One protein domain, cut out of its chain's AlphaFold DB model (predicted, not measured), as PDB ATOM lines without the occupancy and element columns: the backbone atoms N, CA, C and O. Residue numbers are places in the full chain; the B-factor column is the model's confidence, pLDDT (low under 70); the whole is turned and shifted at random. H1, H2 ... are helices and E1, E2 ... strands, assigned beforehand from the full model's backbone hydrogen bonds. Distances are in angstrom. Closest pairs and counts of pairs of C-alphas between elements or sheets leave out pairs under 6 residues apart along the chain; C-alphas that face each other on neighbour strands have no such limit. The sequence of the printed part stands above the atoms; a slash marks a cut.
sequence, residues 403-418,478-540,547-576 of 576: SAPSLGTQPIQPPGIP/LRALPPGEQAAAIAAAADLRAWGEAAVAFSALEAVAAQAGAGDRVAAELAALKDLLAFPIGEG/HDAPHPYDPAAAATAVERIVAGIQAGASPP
ATOM      1  N   SER A 403     165.518 221.334 188.917       46.72
ATOM      2  CA  SER A 403     166.009 222.270 189.936       46.72
ATOM      3  C   SER A 403     165.037 222.463 191.105       46.72
ATOM      4  O   SER A 403     165.351 223.217 192.023       46.72
ATOM      5  N   ALA A 404     163.869 221.807 191.084       52.88
ATOM      6  CA  ALA A 404     162.938 221.828 192.207       52.88
ATOM      7  C   ALA A 404     163.585 221.160 193.440       52.88
ATOM      8  O   ALA A 404     164.178 220.083 193.287       52.88
ATOM      9  N   PRO A 405     163.482 221.761 194.643       46.16
ATOM     10  CA  PRO A 405     163.970 221.144 195.870       46.16
ATOM     11  C   PRO A 405     163.346 219.755 196.041       46.16
ATOM     12  O   PRO A 405     162.127 219.606 195.992       46.16
ATOM     13  N   SER A 406     164.183 218.735 196.214       49.25
ATOM     14  CA  SER A 406     163.740 217.424 196.684       49.25
ATOM     15  C   SER A 406     163.905 217.416 198.196       49.25
ATOM     16  O   SER A 406     165.033 217.527 198.675       49.25
ATOM     17  N   LEU A 407     162.806 217.301 198.939       51.78
ATOM     18  CA  LEU A 407     162.868 216.934 200.360       51.78
ATOM     19  C   LEU A 407     163.267 215.455 200.523       51.78
ATOM     20  O   LEU A 407     163.848 215.083 201.539       51.78
ATOM     21  N   GLY A 408     163.011 214.640 199.491       51.75
ATOM     22  CA  GLY A 408     163.329 213.219 199.429       51.75
ATOM     23  C   GLY A 408     164.803 212.913 199.149       51.75
ATOM     24  O   GLY A 408     165.450 213.591 198.344       51.75
ATOM     25  N   THR A 409     165.314 211.836 199.750       46.88
ATOM     26  CA  THR A 409     166.683 211.309 199.554       46.88
ATOM     27  C   THR A 409     166.821 210.320 198.388       46.88
ATOM     28  O   THR A 409     167.929 209.864 198.095       46.88
ATOM     29  N   GLN A 410     165.724 209.970 197.706       51.84
ATOM     30  CA  GLN A 410     165.736 208.934 196.671       51.84
ATOM     31  C   GLN A 410     166.457 209.404 195.391       51.84
ATOM     32  O   GLN A 410     166.214 210.516 194.907       51.84
ATOM     33  N   PRO A 411     167.331 208.566 194.798       52.12
ATOM     34  CA  PRO A 411     167.997 208.901 193.548       52.12
ATOM     35  C   PRO A 411     166.969 209.089 192.427       52.12
ATOM     36  O   PRO A 411     166.073 208.267 192.231       52.12
ATOM     37  N   ILE A 412     167.121 210.175 191.664       56.97
ATOM     38  CA  ILE A 412     166.314 210.434 190.467       56.97
ATOM     39  C   ILE A 412     166.518 209.258 189.505       56.97
ATOM     40  O   ILE A 412     167.651 208.986 189.100       56.97
ATOM     41  N   GLN A 413     165.435 208.574 189.127       60.62
ATOM     42  CA  GLN A 413     165.505 207.530 188.104       60.62
ATOM     43  C   GLN A 413     166.067 208.122 186.799       60.62
ATOM     44  O   GLN A 413     165.604 209.189 186.373       60.62
ATOM     45  N   PRO A 414     167.057 207.471 186.159       61.25
ATOM     46  CA  PRO A 414     167.611 207.953 184.903       61.25
ATOM     47  C   PRO A 414     166.507 208.134 183.852       61.25
ATOM     48  O   PRO A 414     165.634 207.270 183.727       61.25
ATOM     49  N   PRO A 415     166.534 209.221 183.059       63.94
ATOM     50  CA  PRO A 415     165.613 209.373 181.942       63.94
ATOM     51  C   PRO A 415     165.635 208.138 181.027       63.94
ATOM     52  O   PRO A 415     166.707 207.663 180.654       63.94
ATOM     53  N   GLY A 416     164.456 207.640 180.649       67.69
ATOM     54  CA  GLY A 416     164.308 206.487 179.750       67.69
ATOM     55  C   GLY A 416     164.192 205.121 180.434       67.69
ATOM     56  O   GLY A 416     164.012 204.128 179.733       67.69
ATOM     57  N   ILE A 417     164.248 205.057 181.768       73.50
ATOM     58  CA  ILE A 417     163.927 203.846 182.537       73.50
ATOM     59  C   ILE A 417     162.550 204.038 183.192       73.50
ATOM     60  O   ILE A 417     162.385 204.986 183.967       73.50
ATOM     61  N   PRO A 418     161.552 203.181 182.895       79.31
ATOM     62  CA  PRO A 418     160.272 203.201 183.584       79.31
ATOM     63  C   PRO A 418     160.462 202.972 185.077       79.31
ATOM     64  O   PRO A 418     161.092 202.010 185.520       79.31
ATOM     65  N   LEU A 478     156.599 202.731 212.284       91.31
ATOM     66  CA  LEU A 478     156.068 204.091 212.272       91.31
ATOM     67  C   LEU A 478     155.436 204.435 213.629       91.31
ATOM     68  O   LEU A 478     155.710 205.496 214.175       91.31
ATOM     69  N   ARG A 479     154.693 203.499 214.237       91.12
ATOM     70  CA  ARG A 479     154.116 203.645 215.587       91.12
ATOM     71  C   ARG A 479     155.157 203.854 216.686       91.12
ATOM     72  O   ARG A 479     154.838 204.473 217.696       91.12
ATOM     73  N   ALA A 480     156.370 203.330 216.520       91.69
ATOM     74  CA  ALA A 480     157.448 203.498 217.493       91.69
ATOM     75  C   ALA A 480     157.962 204.947 217.583       91.69
ATOM     76  O   ALA A 480     158.596 205.306 218.573       91.69
ATOM     77  N   LEU A 481     157.696 205.770 216.565       93.62
ATOM     78  CA  LEU A 481     158.083 207.176 216.528       93.62
ATOM     79  C   LEU A 481     156.956 208.059 217.090       93.62
ATOM     80  O   LEU A 481     155.780 207.767 216.857       93.62
ATOM     81  N   PRO A 482     157.269 209.175 217.771       95.38
ATOM     82  CA  PRO A 482     156.262 210.180 218.098       95.38
ATOM     83  C   PRO A 482     155.700 210.823 216.813       95.38
ATOM     84  O   PRO A 482     156.420 210.915 215.816       95.38
ATOM     85  N   PRO A 483     154.455 211.342 216.807       95.31
ATOM     86  CA  PRO A 483     153.811 211.835 215.581       95.31
ATOM     87  C   PRO A 483     154.610 212.886 214.796       95.31
ATOM     88  O   PRO A 483     154.624 212.872 213.566       95.31
ATOM     89  N   GLY A 484     155.330 213.777 215.486       95.94
ATOM     90  CA  GLY A 484     156.202 214.759 214.833       95.94
ATOM     91  C   GLY A 484     157.376 214.132 214.068       95.94
ATOM     92  O   GLY A 484     157.755 214.634 213.009       95.94
ATOM     93  N   GLU A 485     157.928 213.026 214.572       96.56
ATOM     94  CA  GLU A 485     158.982 212.256 213.900       96.56
ATOM     95  C   GLU A 485     158.411 211.362 212.795       96.56
ATOM     96  O   GLU A 485     159.031 211.244 211.742       96.56
ATOM     97  N   GLN A 486     157.204 210.807 212.975       96.25
ATOM     98  CA  GLN A 486     156.483 210.098 211.909       96.25
ATOM     99  C   GLN A 486     156.285 211.004 210.685       96.25
ATOM    100  O   GLN A 486     156.654 210.635 209.570       96.25
ATOM    101  N   ALA A 487     155.751 212.212 210.899       96.94
ATOM    102  CA  ALA A 487     155.511 213.186 209.836       96.94
ATOM    103  C   ALA A 487     156.818 213.611 209.143       96.94
ATOM    104  O   ALA A 487     156.876 213.669 207.914       96.94
ATOM    105  N   ALA A 488     157.880 213.856 209.918       95.31
ATOM    106  CA  ALA A 488     159.191 214.200 209.376       95.31
ATOM    107  C   ALA A 488     159.799 213.056 208.546       95.31
ATOM    108  O   ALA A 488     160.327 213.309 207.464       95.31
ATOM    109  N   ALA A 489     159.687 211.808 209.010       93.81
ATOM    110  CA  ALA A 489     160.169 210.635 208.285       93.81
ATOM    111  C   ALA A 489     159.439 210.452 206.944       93.81
ATOM    112  O   ALA A 489     160.081 210.210 205.925       93.81
ATOM    113  N   ILE A 490     158.112 210.636 206.922       95.31
ATOM    114  CA  ILE A 490     157.309 210.597 205.689       95.31
ATOM    115  C   ILE A 490     157.774 211.677 204.704       95.31
ATOM    116  O   ILE A 490     158.039 211.378 203.539       95.31
ATOM    117  N   ALA A 491     157.907 212.924 205.164       94.06
ATOM    118  CA  ALA A 491     158.311 214.038 204.310       94.06
ATOM    119  C   ALA A 491     159.740 213.885 203.761       94.06
ATOM    120  O   ALA A 491     159.986 214.216 202.604       94.06
ATOM    121  N   ALA A 492     160.665 213.346 204.561       90.88
ATOM    122  CA  ALA A 492     162.049 213.096 204.152       90.88
ATOM    123  C   ALA A 492     162.199 211.912 203.178       90.88
ATOM    124  O   ALA A 492     163.192 211.826 202.455       90.88
ATOM    125  N   ALA A 493     161.241 210.982 203.164       89.75
ATOM    126  CA  ALA A 493     161.267 209.815 202.287       89.75
ATOM    127  C   ALA A 493     160.530 210.037 200.951       89.75
ATOM    128  O   ALA A 493     160.851 209.357 199.976       89.75
ATOM    129  N   ALA A 494     159.574 210.971 200.887       90.00
ATOM    130  CA  ALA A 494     158.753 211.216 199.700       90.00
ATOM    131  C   ALA A 494     159.440 212.112 198.647       90.00
ATOM    132  O   ALA A 494     159.922 213.205 198.951       90.00
ATOM    133  N   ASP A 495     159.400 211.711 197.371       85.50
ATOM    134  CA  ASP A 495     159.723 212.602 196.246       85.50
ATOM    135  C   ASP A 495     158.485 213.379 195.778       85.50
ATOM    136  O   ASP A 495     157.749 212.965 194.878       85.50
ATOM    137  N   LEU A 496     158.289 214.569 196.339       86.81
ATOM    138  CA  LEU A 496     157.146 215.431 196.019       86.81
ATOM    139  C   LEU A 496     157.185 216.021 194.598       86.81
ATOM    140  O   LEU A 496     156.253 216.710 194.193       86.81
ATOM    141  N   ARG A 497     158.206 215.734 193.779       79.38
ATOM    142  CA  ARG A 497     158.162 216.050 192.337       79.38
ATOM    143  C   ARG A 497     157.270 215.078 191.568       79.38
ATOM    144  O   ARG A 497     156.820 215.404 190.469       79.38
ATOM    145  N   ALA A 498     157.013 213.898 192.129       80.75
ATOM    146  CA  ALA A 498     156.120 212.898 191.570       80.75
ATOM    147  C   ALA A 498     154.752 212.975 192.258       80.75
ATOM    148  O   ALA A 498     154.637 212.732 193.457       80.75
ATOM    149  N   TRP A 499     153.698 213.242 191.482       86.50
ATOM    150  CA  TRP A 499     152.329 213.311 192.009       86.50
ATOM    151  C   TRP A 499     151.934 212.044 192.786       86.50
ATOM    152  O   TRP A 499     151.357 212.139 193.863       86.50
ATOM    153  N   GLY A 500     152.294 210.858 192.278       87.25
ATOM    154  CA  GLY A 500     151.951 209.592 192.934       87.25
ATOM    155  C   GLY A 500     152.592 209.436 194.317       87.25
ATOM    156  O   GLY A 500     151.951 208.926 195.228       87.25
ATOM    157  N   GLU A 501     153.820 209.924 194.509       89.19
ATOM    158  CA  GLU A 501     154.447 209.935 195.837       89.19
ATOM    159  C   GLU A 501     153.828 210.977 196.758       89.19
ATOM    160  O   GLU A 501     153.630 210.697 197.936       89.19
ATOM    161  N   ALA A 502     153.482 212.153 196.233       91.06
ATOM    162  CA  ALA A 502     152.791 213.174 197.011       91.06
ATOM    163  C   ALA A 502     151.403 212.703 197.477       91.06
ATOM    164  O   ALA A 502     151.015 212.992 198.605       91.06
ATOM    165  N   ALA A 503     150.692 211.915 196.665       92.06
ATOM    166  CA  ALA A 503     149.433 211.281 197.057       92.06
ATOM    167  C   ALA A 503     149.615 210.254 198.190       92.06
ATOM    168  O   ALA A 503     148.840 210.255 199.147       92.06
ATOM    169  N   VAL A 504     150.662 209.421 198.127       94.19
ATOM    170  CA  VAL A 504     150.994 208.472 199.207       94.19
ATOM    171  C   VAL A 504     151.446 209.208 200.475       94.19
ATOM    172  O   VAL A 504     151.063 208.825 201.577       94.19
ATOM    173  N   ALA A 505     152.221 210.288 200.340       95.62
ATOM    174  CA  ALA A 505     152.621 211.132 201.463       95.62
ATOM    175  C   ALA A 505     151.413 211.827 202.106       95.62
ATOM    176  O   ALA A 505     151.323 211.870 203.329       95.62
ATOM    177  N   PHE A 506     150.461 212.314 201.305       96.00
ATOM    178  CA  PHE A 506     149.203 212.868 201.801       96.00
ATOM    179  C   PHE A 506     148.426 211.842 202.640       96.00
ATOM    180  O   PHE A 506     148.080 212.154 203.779       96.00
ATOM    181  N   SER A 507     148.206 210.616 202.136       95.56
ATOM    182  CA  SER A 507     147.457 209.597 202.894       95.56
ATOM    183  C   SER A 507     148.174 209.185 204.186       95.56
ATOM    184  O   SER A 507     147.530 208.985 205.218       95.56
ATOM    185  N   ALA A 508     149.510 209.145 204.168       96.56
ATOM    186  CA  ALA A 508     150.326 208.880 205.350       96.56
ATOM    187  C   ALA A 508     150.233 210.013 206.390       96.56
ATOM    188  O   ALA A 508     150.005 209.760 207.572       96.56
ATOM    189  N   LEU A 509     150.375 211.271 205.962       97.38
ATOM    190  CA  LEU A 509     150.299 212.442 206.841       97.38
ATOM    191  C   LEU A 509     148.896 212.634 207.423       97.38
ATOM    192  O   LEU A 509     148.770 213.039 208.576       97.38
ATOM    193  N   GLU A 510     147.849 212.305 206.668       95.81
ATOM    194  CA  GLU A 510     146.477 212.281 207.176       95.81
ATOM    195  C   GLU A 510     146.317 211.240 208.296       95.81
ATOM    196  O   GLU A 510     145.681 211.515 209.316       95.81
ATOM    197  N   ALA A 511     146.927 210.058 208.153       94.88
ATOM    198  CA  ALA A 511     146.934 209.041 209.202       94.88
ATOM    199  C   ALA A 511     147.689 209.510 210.461       94.88
ATOM    200  O   ALA A 511     147.166 209.364 211.568       94.88
ATOM    201  N   VAL A 512     148.861 210.141 210.305       96.06
ATOM    202  CA  VAL A 512     149.626 210.725 211.427       96.06
ATOM    203  C   VAL A 512     148.829 211.826 212.124       96.06
ATOM    204  O   VAL A 512     148.714 211.826 213.348       96.06
ATOM    205  N   ALA A 513     148.236 212.749 211.364       94.69
ATOM    206  CA  ALA A 513     147.441 213.843 211.911       94.69
ATOM    207  C   ALA A 513     146.215 213.331 212.684       94.69
ATOM    208  O   ALA A 513     145.922 213.829 213.773       94.69
ATOM    209  N   ALA A 514     145.536 212.306 212.158       90.75
ATOM    210  CA  ALA A 514     144.412 211.663 212.832       90.75
ATOM    211  C   ALA A 514     144.841 210.955 214.126       90.75
ATOM    212  O   ALA A 514     144.157 211.078 215.140       90.75
ATOM    213  N   GLN A 515     145.982 210.254 214.122       90.75
ATOM    214  CA  GLN A 515     146.536 209.629 215.329       90.75
ATOM    215  C   GLN A 515     146.915 210.677 216.388       90.75
ATOM    216  O   GLN A 515     146.648 210.478 217.572       90.75
ATOM    217  N   ALA A 516     147.507 211.796 215.962       90.88
ATOM    218  CA  ALA A 516     147.938 212.887 216.833       90.88
ATOM    219  C   ALA A 516     146.784 213.747 217.378       90.88
ATOM    220  O   ALA A 516     147.016 214.566 218.263       90.88
ATOM    221  N   GLY A 517     145.565 213.612 216.839       88.81
ATOM    222  CA  GLY A 517     144.465 214.530 217.144       88.81
ATOM    223  C   GLY A 517     144.779 215.969 216.723       88.81
ATOM    224  O   GLY A 517     144.504 216.908 217.469       88.81
ATOM    225  N   ALA A 518     145.418 216.144 215.562       89.44
ATOM    226  CA  ALA A 518     145.884 217.446 215.103       89.44
ATOM    227  C   ALA A 518     144.723 218.446 214.916       89.44
ATOM    228  O   ALA A 518     143.661 218.095 214.407       89.44
ATOM    229  N   GLY A 519     144.936 219.699 215.328       89.94
ATOM    230  CA  GLY A 519     143.904 220.741 215.292       89.94
ATOM    231  C   GLY A 519     143.616 221.313 213.898       89.94
ATOM    232  O   GLY A 519     144.288 220.998 212.914       89.94
ATOM    233  N   ASP A 520     142.657 222.242 213.838       91.62
ATOM    234  CA  ASP A 520     142.085 222.811 212.604       91.62
ATOM    235  C   ASP A 520     143.117 223.341 211.602       91.62
ATOM    236  O   ASP A 520     142.925 223.246 210.391       91.62
ATOM    237  N   ARG A 521     144.245 223.874 212.087       93.12
ATOM    238  CA  ARG A 521     145.321 224.362 211.217       93.12
ATOM    239  C   ARG A 521     145.918 223.241 210.363       93.12
ATOM    240  O   ARG A 521     146.128 223.446 209.174       93.12
ATOM    241  N   VAL A 522     146.192 222.076 210.951       96.19
ATOM    242  CA  VAL A 522     146.734 220.923 210.208       96.19
ATOM    243  C   VAL A 522     145.677 220.371 209.256       96.19
ATOM    244  O   VAL A 522     145.996 220.059 208.113       96.19
ATOM    245  N   ALA A 523     144.412 220.326 209.686       94.44
ATOM    246  CA  ALA A 523     143.301 219.911 208.832       94.44
ATOM    247  C   ALA A 523     143.151 220.810 207.588       94.44
ATOM    248  O   ALA A 523     142.948 220.304 206.485       94.44
ATOM    249  N   ALA A 524     143.308 222.129 207.738       95.31
ATOM    250  CA  ALA A 524     143.262 223.072 206.621       95.31
ATOM    251  C   ALA A 524     144.414 222.861 205.622       95.31
ATOM    252  O   ALA A 524     144.199 222.915 204.413       95.31
ATOM    253  N   GLU A 525     145.628 222.582 206.106       97.00
ATOM    254  CA  GLU A 525     146.775 222.299 205.233       97.00
ATOM    255  C   GLU A 525     146.638 220.950 204.511       97.00
ATOM    256  O   GLU A 525     146.965 220.849 203.329       97.00
ATOM    257  N   LEU A 526     146.094 219.926 205.181       96.31
ATOM    258  CA  LEU A 526     145.742 218.652 204.546       96.31
ATOM    259  C   LEU A 526     144.690 218.848 203.448       96.31
ATOM    260  O   LEU A 526     144.842 218.300 202.359       96.31
ATOM    261  N   ALA A 527     143.657 219.658 203.694       94.62
ATOM    262  CA  ALA A 527     142.656 219.988 202.681       94.62
ATOM    263  C   ALA A 527     143.281 220.710 201.475       94.62
ATOM    264  O   ALA A 527     143.028 220.325 200.336       94.62
ATOM    265  N   ALA A 528     144.168 221.680 201.713       93.06
ATOM    266  CA  ALA A 528     144.883 222.369 200.642       93.06
ATOM    267  C   ALA A 528     145.766 221.413 199.818       93.06
ATOM    268  O   ALA A 528     145.781 221.493 198.590       93.06
ATOM    269  N   LEU A 529     146.475 220.481 200.467       94.44
ATOM    270  CA  LEU A 529     147.257 219.461 199.763       94.44
ATOM    271  C   LEU A 529     146.355 218.519 198.953       94.44
ATOM    272  O   LEU A 529     146.670 218.208 197.807       94.44
ATOM    273  N   LYS A 530     145.213 218.101 199.507       93.00
ATOM    274  CA  LYS A 530     144.225 217.288 198.790       93.00
ATOM    275  C   LYS A 530     143.723 217.990 197.529       93.00
ATOM    276  O   LYS A 530     143.659 217.353 196.482       93.00
ATOM    277  N   ASP A 531     143.414 219.281 197.611       90.44
ATOM    278  CA  ASP A 531     142.953 220.070 196.464       90.44
ATOM    279  C   ASP A 531     144.032 220.182 195.375       90.44
ATOM    280  O   ASP A 531     143.720 220.066 194.193       90.44
ATOM    281  N   LEU A 532     145.310 220.318 195.757       88.81
ATOM    282  CA  LEU A 532     146.446 220.291 194.820       88.81
ATOM    283  C   LEU A 532     146.629 218.932 194.127       88.81
ATOM    284  O   LEU A 532     147.169 218.863 193.021       88.81
ATOM    285  N   LEU A 533     146.230 217.847 194.790       88.38
ATOM    286  CA  LEU A 533     146.341 216.484 194.274       88.38
ATOM    287  C   LEU A 533     145.102 216.038 193.487       88.38
ATOM    288  O   LEU A 533     145.170 215.016 192.803       88.38
ATOM    289  N   ALA A 534     143.991 216.766 193.590       85.44
ATOM    290  CA  ALA A 534     142.718 216.401 192.991       85.44
ATOM    291  C   ALA A 534     142.668 216.672 191.480       85.44
ATOM    292  O   ALA A 534     143.265 217.615 190.965       85.44
ATOM    293  N   PHE A 535     141.864 215.867 190.779       78.06
ATOM    294  CA  PHE A 535     141.544 216.038 189.359       78.06
ATOM    295  C   PHE A 535     140.055 216.336 189.202       78.06
ATOM    296  O   PHE A 535     139.262 215.429 188.927       78.06
ATOM    297  N   PRO A 536     139.625 217.585 189.451       72.00
ATOM    298  CA  PRO A 536     138.228 217.938 189.290       72.00
ATOM    299  C   PRO A 536     137.798 217.744 187.833       72.00
ATOM    300  O   PRO A 536     138.592 217.863 186.899       72.00
ATOM    301  N   ILE A 537     136.514 217.443 187.648       74.50
ATOM    302  CA  ILE A 537     135.905 217.410 186.319       74.50
ATOM    303  C   ILE A 537     135.986 218.829 185.750       74.50
ATOM    304  O   ILE A 537     135.380 219.747 186.302       74.50
ATOM    305  N   GLY A 538     136.760 219.003 184.684       70.31
ATOM    306  CA  GLY A 538     136.894 220.269 183.976       70.31
ATOM    307  C   GLY A 538     135.752 220.498 182.988       70.31
ATOM    308  O   GLY A 538     134.975 219.592 182.691       70.31
ATOM    309  N   GLU A 539     135.677 221.705 182.432       73.62
ATOM    310  CA  GLU A 539     134.800 222.019 181.301       73.62
ATOM    311  C   GLU A 539     135.603 222.008 179.998       73.62
ATOM    312  O   GLU A 539     136.631 222.672 179.872       73.62
ATOM    313  N   GLY A 540     135.136 221.226 179.029       71.00
ATOM    314  CA  GLY A 540     135.690 221.130 177.688       71.00
ATOM    315  C   GLY A 540     134.755 221.681 176.612       71.00
ATOM    316  O   GLY A 540     133.572 221.901 176.875       71.00
ATOM    317  N   HIS A 547     139.818 214.024 183.988       68.62
ATOM    318  CA  HIS A 547     141.237 213.752 183.866       68.62
ATOM    319  C   HIS A 547     141.563 212.487 184.653       68.62
ATOM    320  O   HIS A 547     141.367 212.442 185.863       68.62
ATOM    321  N   ASP A 548     142.103 211.488 183.961       61.88
ATOM    322  CA  ASP A 548     142.635 210.265 184.573       61.88
ATOM    323  C   ASP A 548     144.155 210.387 184.835       61.88
ATOM    324  O   ASP A 548     144.858 209.389 184.991       61.88
ATOM    325  N   ALA A 549     144.667 211.627 184.838       63.41
ATOM    326  CA  ALA A 549     146.074 211.996 184.976       63.41
ATOM    327  C   ALA A 549     146.262 213.381 185.646       63.41
ATOM    328  O   ALA A 549     145.413 214.251 185.447       63.41
ATOM    329  N   PRO A 550     147.395 213.632 186.350       66.31
ATOM    330  CA  PRO A 550     147.835 214.913 186.865       66.31
ATOM    331  C   PRO A 550     147.669 216.042 185.882       66.31
ATOM    332  O   PRO A 550     148.341 216.097 184.850       66.31
ATOM    333  N   HIS A 551     146.801 216.975 186.248       62.72
ATOM    334  CA  HIS A 551     146.548 218.161 185.461       62.72
ATOM    335  C   HIS A 551     146.192 219.347 186.362       62.72
ATOM    336  O   HIS A 551     145.163 219.292 187.026       62.72
ATOM    337  N   PRO A 552     146.950 220.460 186.330       70.94
ATOM    338  CA  PRO A 552     148.409 220.604 186.383       70.94
ATOM    339  C   PRO A 552     148.940 220.460 187.829       70.94
ATOM    340  O   PRO A 552     148.603 221.248 188.705       70.94
ATOM    341  N   TYR A 553     149.805 219.475 188.076       80.75
ATOM    342  CA  TYR A 553     150.426 219.273 189.392       80.75
ATOM    343  C   TYR A 553     151.570 220.270 189.645       80.75
ATOM    344  O   TYR A 553     152.502 220.344 188.839       80.75
ATOM    345  N   ASP A 554     151.518 220.997 190.767       85.50
ATOM    346  CA  ASP A 554     152.582 221.901 191.223       85.50
ATOM    347  C   ASP A 554     153.400 221.252 192.362       85.50
ATOM    348  O   ASP A 554     152.950 221.216 193.514       85.50
ATOM    349  N   PRO A 555     154.616 220.752 192.071       83.94
ATOM    350  CA  PRO A 555     155.441 220.084 193.071       83.94
ATOM    351  C   PRO A 555     155.980 221.033 194.148       83.94
ATOM    352  O   PRO A 555     156.231 220.597 195.270       83.94
ATOM    353  N   ALA A 556     156.155 222.325 193.842       87.12
ATOM    354  CA  ALA A 556     156.629 223.299 194.821       87.12
ATOM    355  C   ALA A 556     155.520 223.627 195.830       87.12
ATOM    356  O   ALA A 556     155.768 223.636 197.035       87.12
ATOM    357  N   ALA A 557     154.288 223.813 195.347       90.56
ATOM    358  CA  ALA A 557     153.127 224.004 196.214       90.56
ATOM    359  C   ALA A 557     152.876 222.780 197.110       90.56
ATOM    360  O   ALA A 557     152.625 222.940 198.307       90.56
ATOM    361  N   ALA A 558     153.005 221.566 196.559       91.50
ATOM    362  CA  ALA A 558     152.894 220.330 197.330       91.50
ATOM    363  C   ALA A 558     153.968 220.235 198.428       91.50
ATOM    364  O   ALA A 558     153.640 219.935 199.575       91.50
ATOM    365  N   ALA A 559     155.229 220.560 198.112       91.31
ATOM    366  CA  ALA A 559     156.313 220.593 199.093       91.31
ATOM    367  C   ALA A 559     156.048 221.583 200.231       91.31
ATOM    368  O   ALA A 559     156.130 221.210 201.399       91.31
ATOM    369  N   THR A 560     155.634 222.811 199.907       94.25
ATOM    370  CA  THR A 560     155.279 223.808 200.926       94.25
ATOM    371  C   THR A 560     154.110 223.346 201.802       94.25
ATOM    372  O   THR A 560     154.142 223.545 203.016       94.25
ATOM    373  N   ALA A 561     153.076 222.725 201.224       95.06
ATOM    374  CA  ALA A 561     151.956 222.202 202.004       95.06
ATOM    375  C   ALA A 561     152.409 221.092 202.968       95.06
ATOM    376  O   ALA A 561     152.079 221.140 204.153       95.06
ATOM    377  N   VAL A 562     153.231 220.147 202.497       96.38
ATOM    378  CA  VAL A 562     153.810 219.082 203.335       96.38
ATOM    379  C   VAL A 562     154.647 219.658 204.480       96.38
ATOM    380  O   VAL A 562     154.451 219.261 205.625       96.38
ATOM    381  N   GLU A 563     155.518 220.635 204.219       95.94
ATOM    382  CA  GLU A 563     156.316 221.298 205.263       95.94
ATOM    383  C   GLU A 563     155.435 221.929 206.353       95.94
ATOM    384  O   GLU A 563     155.707 221.771 207.546       95.94
ATOM    385  N   ARG A 564     154.346 222.605 205.963       96.75
ATOM    386  CA  ARG A 564     153.406 223.222 206.914       96.75
ATOM    387  C   ARG A 564     152.641 222.184 207.735       96.75
ATOM    388  O   ARG A 564     152.449 222.402 208.933       96.75
ATOM    389  N   ILE A 565     152.251 221.061 207.128       97.62
ATOM    390  CA  ILE A 565     151.618 219.932 207.829       97.62
ATOM    391  C   ILE A 565     152.578 219.364 208.881       97.62
ATOM    392  O   ILE A 565     152.210 219.268 210.053       97.62
ATOM    393  N   VAL A 566     153.817 219.046 208.487       97.00
ATOM    394  CA  VAL A 566     154.839 218.482 209.385       97.00
ATOM    395  C   VAL A 566     155.113 219.423 210.556       97.00
ATOM    396  O   VAL A 566     155.047 218.997 211.710       97.00
ATOM    397  N   ALA A 567     155.347 220.708 210.281       96.12
ATOM    398  CA  ALA A 567     155.589 221.706 211.320       96.12
ATOM    399  C   ALA A 567     154.395 221.843 212.281       96.12
ATOM    400  O   ALA A 567     154.581 221.979 213.492       96.12
ATOM    401  N   GLY A 568     153.165 221.779 211.763       96.19
ATOM    402  CA  GLY A 568     151.949 221.818 212.575       96.19
ATOM    403  C   GLY A 568     151.813 220.613 213.511       96.19
ATOM    404  O   GLY A 568     151.493 220.787 214.686       96.19
ATOM    405  N   ILE A 569     152.111 219.406 213.019       95.81
ATOM    406  CA  ILE A 569     152.094 218.176 213.826       95.81
ATOM    407  C   ILE A 569     153.184 218.224 214.908       95.81
ATOM    408  O   ILE A 569     152.915 217.907 216.065       95.81
ATOM    409  N   GLN A 570     154.396 218.675 214.572       94.50
ATOM    410  CA  GLN A 570     155.501 218.821 215.530       94.50
ATOM    411  C   GLN A 570     155.188 219.835 216.640       94.50
ATOM    412  O   GLN A 570     155.468 219.580 217.811       94.50
ATOM    413  N   ALA A 571     154.569 220.966 216.287       90.38
ATOM    414  CA  ALA A 571     154.169 221.983 217.254       90.38
ATOM    415  C   ALA A 571     153.080 221.479 218.216       90.38
ATOM    416  O   ALA A 571     153.143 221.768 219.406       90.38
ATOM    417  N   GLY A 572     152.108 220.700 217.723       81.38
ATOM    418  CA  GLY A 572     151.052 220.106 218.553       81.38
ATOM    419  C   GLY A 572     151.517 218.946 219.443       81.38
ATOM    420  O   GLY A 572     150.865 218.645 220.436       81.38
ATOM    421  N   ALA A 573     152.645 218.310 219.108       63.31
ATOM    422  CA  ALA A 573     153.236 217.208 219.871       63.31
ATOM    423  C   ALA A 573     154.198 217.666 220.988       63.31
ATOM    424  O   ALA A 573     154.697 216.831 221.744       63.31
ATOM    425  N   SER A 574     154.475 218.969 221.101       45.75
ATOM    426  CA  SER A 574     155.277 219.519 222.199       45.75
ATOM    427  C   SER A 574     154.414 219.633 223.464       45.75
ATOM    428  O   SER A 574     153.302 220.155 223.372       45.75
ATOM    429  N   PRO A 575     154.866 219.150 224.640       36.34
ATOM    430  CA  PRO A 575     154.110 219.333 225.875       36.34
ATOM    431  C   PRO A 575     153.962 220.835 226.192       36.34
ATOM    432  O   PRO A 575     154.886 221.595 225.886       36.34
ATOM    433  N   PRO A 576     152.815 221.261 226.758       38.75
ATOM    434  CA  PRO A 576     152.548 222.662 227.084       38.75
ATOM    435  C   PRO A 576     153.514 223.252 228.117       38.75
ATOM    436  O   PRO A 576     153.999 222.492 228.991       38.75
TER     437      PRO A 576
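This is residues 403 to 418, 478 to 540 and 547 to 576 of the 576 residues of the protein "Cytochrome_C554 domain-containing protein" of Planctomycetes bacterium (UniProt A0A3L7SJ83). Four helices, H1 to H4, stand side by side in a well-formed up-and-down bundle, each running against the one before it; H2 and H4 touch each other across the middle, while H1 and H3 lie at its two sides, apart from one another. An unnamed stretch, residues 403 to 418, lies outside the bundle, with residues 413 to 418 sticking out free, and the short strand E1 lies far from the mean of the C-alphas, beyond the end of H3. The printed part has 109 residues, with four named helices and one named strand in the order H1, H2, H3, E1, H4, and its class is mostly helix. It is compact, with a radius of gyration of the C-alphas of 14.8 A, and spans 49 by 36 by 23 A.

Residues 403 to 418 hold no named element. H1 is residues 483 to 493, 15.4 A long, with C-alpha 483 at (153.811, 211.835, 215.581). H2, residues 499 to 516, measures 25.2 A. H3 is residues 520 to 533, 19.9 A long. E1 is residues 538 to 540, with C-alpha 540 at (135.690, 221.130, 177.688). H4, residues 555 to 572, measures 25.9 A and ends with C-alpha 572 at (151.052, 220.106, 218.553).

H2 and H4 are the hub, touching three helices each. They touch each other at a shallow tilt of 12 degrees and run the same way; their closest C-alphas, of Ala 513 and Ile 569, are 6.6 A apart. H1 and H2 form a helical hairpin at a shallow tilt of 9 degrees, their closest C-alphas being those of Pro 483 and Val 512, 6.0 A apart. H2 and H3 form a second helical hairpin, at 17 degrees, closest at C-alphas 503 and 533, 6.7 A apart. H4 touches H1, opposite ways at 21 degrees, with C-alphas 484 and 570 closest at 4.2 A. H4 also touches H3, opposite ways at 19 degrees, with C-alphas 522 and 565 closest at 5.5 A. H1 and H3 are apart. E1 pairs with no named strand and is apart from H1, H2, H3 and H4. In H1, H2, H3 and H4 every O i to N i+4 pair is within hydrogen-bond range.

The two C-alphas farthest apart, of Gly 540 and Pro 576, are 52.2 A apart; Pro 576 is the chain's last residue. Residues 419 to 477 are not printed, and C-alphas 418 and 478 are 29.0 A apart across that cut. Residues 541 to 546 are also not printed, with 11.1 A between C-alphas 540 and 547; the link from E1 to H4 runs across this cut. The links H1 to H2, H2 to H3 and H3 to E1 are tight. The mean pLDDT of the printed part is 82.8, and it is under 70 in residues 403 to 416, 547 to 551 and 573 to 576.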